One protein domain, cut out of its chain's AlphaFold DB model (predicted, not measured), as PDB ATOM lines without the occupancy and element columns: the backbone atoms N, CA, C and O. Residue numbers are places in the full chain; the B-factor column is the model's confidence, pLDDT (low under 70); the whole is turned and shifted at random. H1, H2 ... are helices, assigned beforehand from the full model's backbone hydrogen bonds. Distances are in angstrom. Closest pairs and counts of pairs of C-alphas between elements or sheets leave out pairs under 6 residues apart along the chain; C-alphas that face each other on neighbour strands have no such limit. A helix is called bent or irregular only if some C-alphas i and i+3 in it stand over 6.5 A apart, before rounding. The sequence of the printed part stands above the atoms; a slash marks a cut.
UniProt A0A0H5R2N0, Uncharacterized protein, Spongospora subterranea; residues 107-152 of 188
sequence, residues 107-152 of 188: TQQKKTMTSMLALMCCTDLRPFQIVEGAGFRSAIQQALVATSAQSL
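AT A GLANCE: This is residues 107 to 152 of the 188 residues of an uncharacterized protein of Spongospora subterranea (UniProt A0A0H5R2N0). Two longer helices, H1 and H3, form the arms of an open V, with the short helix H2 at the corner between them and no named element filling the gap. Residues 107 to 116 of H1 stick out as one arm, and most of H3, with a short tail at residues 148 to 152, sticks out as the other. The printed part has 46 residues with three named helices, in the order H1, H2, H3, and no named strand; the class is all helix. The whole is loose, with a radius of gyration of the C-alphas of 11.9 A, and the C-alphas span 31 by 25 by 19 A.

IN THESE COORDINATES: H1 runs from Thr 107 to Thr 123, with C-alpha 107 at (152.179, 151.168, 148.119), and measures 24.5 A from first to last C-alpha. With 17 residues it is the longest helix. H2 is residues 128 to 132, with C-alpha 128 at (172.845, 147.973, 146.401), and measures 8.0 A. H2 is neither bent nor irregular, but only just: C-alphas 128 and 131 are 6.2 A apart. H3 runs from Ala 134 to Thr 147, measures 20.1 A and ends with C-alpha 147 at (157.014, 150.118, 127.713).

HOW THE PARTS SIT: H1 and H2 only just touch, with 3 pairs of C-alphas within 8 A. The closest C-alphas of the two are those of Cys 121 and Phe 128, 6.3 A apart, and H1 touches H2 with residues 117 to 121 alone. H2 and H3 are close but not clearly touching, with 2 pairs of C-alphas within 8 A; their closest C-alphas, those of Ile 130 and Phe 136, are 6.9 A apart. H1 and H3 are apart, and H3 touches no helix. In H1 and H3 every O i to N i+4 pair is within hydrogen-bond range. In H2 0 of 1 such pairs is within range, while 2 of its 2 O i to N i+3 pairs are.

THE WHOLE: The two C-alphas farthest apart are those of Pro 127 and Ser 151, 31.9 A apart, and the first and last printed C-alphas, of Thr 107 and Leu 152, are 23.5 A apart. The printed part has no cut. The link from H1 to H2, of 4 residues, and the link from H2 to H3, of 1 residue, are both tight. Residues 107 to 116, 132 to 139 and 141 to 152 stand free. The mean pLDDT of the printed part is 84.0, and residues 146 to 152 are under 70, of which 146 and 147 belong to H3.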
ATOM      1  N   THR A 107     151.315 151.844 147.136       86.19
ATOM      2  CA  THR A 107     152.179 151.168 148.119       86.19
ATOM      3  C   THR A 107     152.560 149.756 147.667       86.19
ATOM      4  O   THR A 107     153.687 149.322 147.896       86.19
ATOM      5  N   GLN A 108     151.651 149.058 146.977       85.19
ATOM      6  CA  GLN A 108     151.908 147.723 146.443       85.19
ATOM      7  C   GLN A 108     152.969 147.745 145.337       85.19
ATOM      8  O   GLN A 108     153.918 146.969 145.394       85.19
ATOM      9  N   GLN A 109     152.871 148.677 144.385       84.06
ATOM     10  CA  GLN A 109     153.864 148.826 143.315       84.06
ATOM     11  C   GLN A 109     155.261 149.124 143.867       84.06
ATOM     12  O   GLN A 109     156.236 148.548 143.392       84.06
ATOM     13  N   LYS A 110     155.366 149.954 144.916       86.94
ATOM     14  CA  LYS A 110     156.651 150.215 145.586       86.94
ATOM     15  C   LYS A 110     157.258 148.936 146.159       86.94
ATOM     16  O   LYS A 110     158.426 148.665 145.909       86.94
ATOM     17  N   LYS A 111     156.464 148.127 146.872       91.56
ATOM     18  CA  LYS A 111     156.926 146.846 147.435       91.56
ATOM     19  C   LYS A 111     157.418 145.894 146.347       91.56
ATOM     20  O   LYS A 111     158.493 145.315 146.486       91.56
ATOM     21  N   THR A 112     156.666 145.768 145.255       90.75
ATOM     22  CA  THR A 112     157.057 144.925 144.119       90.75
ATOM     23  C   THR A 112     158.351 145.419 143.475       90.75
ATOM     24  O   THR A 112     159.256 144.619 143.257       90.75
ATOM     25  N   MET A 113     158.491 146.727 143.235       89.69
ATOM     26  CA  MET A 113     159.725 147.300 142.686       89.69
ATOM     27  C   MET A 113     160.929 147.057 143.598       89.69
ATOM     28  O   MET A 113     161.965 146.604 143.120       89.69
ATOM     29  N   THR A 114     160.800 147.299 144.906       92.56
ATOM     30  CA  THR A 114     161.878 147.036 145.869       92.56
ATOM     31  C   THR A 114     162.288 145.563 145.860       92.56
ATOM     32  O   THR A 114     163.480 145.271 145.836       92.56
ATOM     33  N   SER A 115     161.322 144.640 145.818       94.31
ATOM     34  CA  SER A 115     161.604 143.201 145.761       94.31
ATOM     35  C   SER A 115     162.365 142.807 144.493       94.31
ATOM     36  O   SER A 115     163.305 142.022 144.571       94.31
ATOM     37  N   MET A 116     161.990 143.358 143.335       92.00
ATOM     38  CA  MET A 116     162.658 143.063 142.062       92.00
ATOM     39  C   MET A 116     164.074 143.646 142.006       92.00
ATOM     40  O   MET A 116     164.997 142.972 141.560       92.00
ATOM     41  N   LEU A 117     164.271 144.868 142.511       92.56
ATOM     42  CA  LEU A 117     165.597 145.490 142.589       92.56
ATOM     43  C   LEU A 117     166.526 144.739 143.548       92.56
ATOM     44  O   LEU A 117     167.701 144.543 143.237       92.56
ATOM     45  N   ALA A 118     166.004 144.282 144.687       92.38
ATOM     46  CA  ALA A 118     166.758 143.444 145.613       92.38
ATOM     47  C   ALA A 118     167.150 142.109 144.960       92.38
ATOM     48  O   ALA A 118     168.311 141.712 145.036       92.38
ATOM     49  N   LEU A 119     166.218 141.457 144.253       95.00
ATOM     50  CA  LEU A 119     166.487 140.209 143.537       95.00
ATOM     51  C   LEU A 119     167.546 140.378 142.439       95.00
ATOM     52  O   LEU A 119     168.419 139.521 142.315       95.00
ATOM     53  N   MET A 120     167.508 141.482 141.687       93.44
ATOM     54  CA  MET A 120     168.540 141.828 140.702       93.44
ATOM     55  C   MET A 120     169.914 141.946 141.372       93.44
ATOM     56  O   MET A 120     170.876 141.342 140.911       93.44
ATOM     57  N   CYS A 121     170.009 142.659 142.502       93.25
ATOM     58  CA  CYS A 121     171.278 142.808 143.221       93.25
ATOM     59  C   CYS A 121     171.825 141.459 143.715       93.25
ATOM     60  O   CYS A 121     173.027 141.217 143.609       93.25
ATOM     61  N   CYS A 122     170.955 140.569 144.206       93.56
ATOM     62  CA  CYS A 122     171.346 139.235 144.663       93.56
ATOM     63  C   CYS A 122     171.760 138.310 143.510       93.56
ATOM     64  O   CYS A 122     172.754 137.601 143.630       93.56
ATOM     65  N   THR A 123     171.013 138.319 142.403       93.56
ATOM     66  CA  THR A 123     171.265 137.448 141.240       93.56
ATOM     67  C   THR A 123     172.537 137.856 140.504       93.56
ATOM     68  O   THR A 123     173.354 137.006 140.162       93.56
ATOM     69  N   ASP A 124     172.740 139.163 140.325       94.00
ATOM     70  CA  ASP A 124     173.855 139.702 139.543       94.00
ATOM     71  C   ASP A 124     175.084 140.046 140.405       94.00
ATOM     72  O   ASP A 124     176.051 140.626 139.901       94.00
ATOM     73  N   LEU A 125     175.041 139.735 141.710       91.88
ATOM     74  CA  LEU A 125     176.069 140.065 142.708       91.88
ATOM     75  C   LEU A 125     176.500 141.543 142.639       91.88
ATOM     76  O   LEU A 125     177.690 141.875 142.630       91.88
ATOM     77  N   ARG A 126     175.522 142.453 142.551       89.44
ATOM     78  CA  ARG A 126     175.761 143.902 142.465       89.44
ATOM     79  C   ARG A 126     175.585 144.582 143.824       89.44
ATOM     80  O   ARG A 126     174.685 144.211 144.577       89.44
ATOM     81  N   PRO A 127     176.400 145.606 144.139       93.12
ATOM     82  CA  PRO A 127     176.202 146.406 145.342       93.12
ATOM     83  C   PRO A 127     174.873 147.166 145.253       93.12
ATOM     84  O   PRO A 127     174.528 147.678 144.187       93.12
ATOM     85  N   PHE A 128     174.151 147.296 146.370       90.62
ATOM     86  CA  PHE A 128     172.845 147.973 146.401       90.62
ATOM     87  C   PHE A 128     172.904 149.420 145.896       90.62
ATOM     88  O   PHE A 128     171.938 149.906 145.322       90.62
ATOM     89  N   GLN A 129     174.056 150.080 146.017       93.31
ATOM     90  CA  GLN A 129     174.317 151.434 145.525       93.31
ATOM     91  C   GLN A 129     174.118 151.582 144.006       93.31
ATOM     92  O   GLN A 129     173.932 152.699 143.523       93.31
ATOM     93  N   ILE A 130     174.106 150.484 143.236       92.88
ATOM     94  CA  ILE A 130     173.832 150.528 141.793       92.88
ATOM     95  C   ILE A 130     172.494 151.209 141.480       92.88
ATOM     96  O   ILE A 130     172.397 151.932 140.488       92.88
ATOM     97  N   VAL A 131     171.488 151.047 142.350       90.44
ATOM     98  CA  VAL A 131     170.148 151.619 142.143       90.44
ATOM     99  C   VAL A 131     170.120 153.140 142.293       90.44
ATOM    100  O   VAL A 131     169.215 153.804 141.786       90.44
ATOM    101  N   GLU A 132     171.113 153.713 142.975       90.50
ATOM    102  CA  GLU A 132     171.244 155.158 143.155       90.50
ATOM    103  C   GLU A 132     171.963 155.828 141.981       90.50
ATOM    104  O   GLU A 132     171.764 157.024 141.758       90.50
ATOM    105  N   GLY A 133     172.734 155.060 141.205       89.94
ATOM    106  CA  GLY A 133     173.546 155.551 140.101       89.94
ATOM    107  C   GLY A 133     172.734 156.253 139.010       89.94
ATOM    108  O   GLY A 133     171.699 155.763 138.555       89.94
ATOM    109  N   ALA A 134     173.242 157.394 138.532       88.19
ATOM    110  CA  ALA A 134     172.578 158.200 137.506       88.19
ATOM    111  C   ALA A 134     172.312 157.412 136.210       88.19
ATOM    112  O   ALA A 134     171.223 157.501 135.649       88.19
ATOM    113  N   GLY A 135     173.267 156.584 135.767       89.06
ATOM    114  CA  GLY A 135     173.104 155.752 134.570       89.06
ATOM    115  C   GLY A 135     171.979 154.720 134.698       89.06
ATOM    116  O   GLY A 135     171.191 154.552 133.770       89.06
ATOM    117  N   PHE A 136     171.850 154.088 135.868       89.25
ATOM    118  CA  PHE A 136     170.781 153.127 136.147       89.25
ATOM    119  C   PHE A 136     169.404 153.800 136.148       89.25
ATOM    120  O   PHE A 136     168.474 153.315 135.504       89.25
ATOM    121  N   ARG A 137     169.285 154.966 136.798       87.56
ATOM    122  CA  ARG A 137     168.049 155.767 136.808       87.56
ATOM    123  C   ARG A 137     167.624 156.173 135.395       87.56
ATOM    124  O   ARG A 137     166.458 156.003 135.050       87.56
ATOM    125  N   SER A 138     168.559 156.649 134.570       86.44
ATOM    126  CA  SER A 138     168.290 157.018 133.173       86.44
ATOM    127  C   SER A 138     167.853 155.820 132.326       86.44
ATOM    128  O   SER A 138     166.918 155.937 131.535       86.44
ATOM    129  N   ALA A 139     168.481 154.655 132.512       85.19
ATOM    130  CA  ALA A 139     168.111 153.435 131.798       85.19
ATOM    131  C   ALA A 139     166.694 152.960 132.164       85.19
ATOM    132  O   ALA A 139     165.893 152.687 131.270       85.19
ATOM    133  N   ILE A 140     166.352 152.928 133.460       87.06
ATOM    134  CA  ILE A 140     164.996 152.578 133.911       87.06
ATOM    135  C   ILE A 140     163.966 153.589 133.404       87.06
ATOM    136  O   ILE A 140     162.900 153.184 132.945       87.06
ATOM    137  N   GLN A 141     164.276 154.887 133.443       82.88
ATOM    138  CA  GLN A 141     163.375 155.917 132.930       82.88
ATOM    139  C   GLN A 141     163.058 155.693 131.444       82.88
ATOM    140  O   GLN A 141     161.887 155.724 131.063       82.88
ATOM    141  N   GLN A 142     164.064 155.385 130.618       81.75
ATOM    142  CA  GLN A 142     163.826 155.094 129.202       81.75
ATOM    143  C   GLN A 142     163.111 153.768 128.971       81.75
ATOM    144  O   GLN A 142     162.263 153.697 128.083       81.75
ATOM    145  N   ALA A 143     163.379 152.744 129.783       80.25
ATOM    146  CA  ALA A 143     162.627 151.495 129.726       80.25
ATOM    147  C   ALA A 143     161.134 151.726 130.023       80.25
ATOM    148  O   ALA A 143     160.273 151.233 129.296       80.25
ATOM    149  N   LEU A 144     160.808 152.543 131.028       77.44
ATOM    150  CA  LEU A 144     159.423 152.897 131.355       77.44
ATOM    151  C   LEU A 144     158.739 153.660 130.214       77.44
ATOM    152  O   LEU A 144     157.627 153.307 129.825       77.44
ATOM    153  N   VAL A 145     159.417 154.648 129.622       75.12
ATOM    154  CA  VAL A 145     158.898 155.382 128.454       75.12
ATOM    155  C   VAL A 145     158.644 154.430 127.281       75.12
ATOM    156  O   VAL A 145     157.569 154.472 126.686       75.12
ATOM    157  N   ALA A 146     159.574 153.518 126.989       69.12
ATOM    158  CA  ALA A 146     159.429 152.549 125.905       69.12
ATOM    159  C   ALA A 146     158.273 151.556 126.139       69.12
ATOM    160  O   ALA A 146     157.508 151.271 125.220       69.12
ATOM    161  N   THR A 147     158.103 151.057 127.369       65.69
ATOM    162  CA  THR A 147     157.014 150.118 127.713       65.69
ATOM    163  C   THR A 147     155.629 150.759 127.697       65.69
ATOM    164  O   THR A 147     154.652 150.077 127.404       65.69
ATOM    165  N   SER A 148     155.523 152.073 127.925       60.66
ATOM    166  CA  SER A 148     154.245 152.790 127.799       60.66
ATOM    167  C   SER A 148     153.709 152.849 126.360       60.66
ATOM    168  O   SER A 148     152.541 153.176 126.156       60.66
ATOM    169  N   ALA A 149     154.541 152.504 125.369       51.34
ATOM    170  CA  ALA A 149     154.215 152.586 123.951       51.34
ATOM    171  C   ALA A 149     153.943 151.227 123.275       51.34
ATOM    172  O   ALA A 149     153.521 151.227 122.118       51.34
ATOM    173  N   GLN A 150     154.192 150.071 123.915       48.75
ATOM    174  CA  GLN A 150     154.118 148.765 123.232       48.75
ATOM    175  C   GLN A 150     153.640 147.605 124.127       48.75
ATOM    176  O   GLN A 150     154.031 147.496 125.287       48.75
ATOM    177  N   SER A 151     152.825 146.711 123.541       46.88
ATOM    178  CA  SER A 151     152.428 145.399 124.093       46.88
ATOM    179  C   SER A 151     153.657 144.584 124.526       46.88
ATOM    180  O   SER A 151     154.690 144.625 123.851       46.88
ATOM    181  N   LEU A 152     153.535 143.812 125.619       49.03
ATOM    182  CA  LEU A 152     154.598 142.966 126.197       49.03
ATOM    183  C   LEU A 152     155.301 142.051 125.168       49.03
ATOM    184  O   LEU A 152     156.457 141.685 125.382       49.03
TER     185      LEU A 152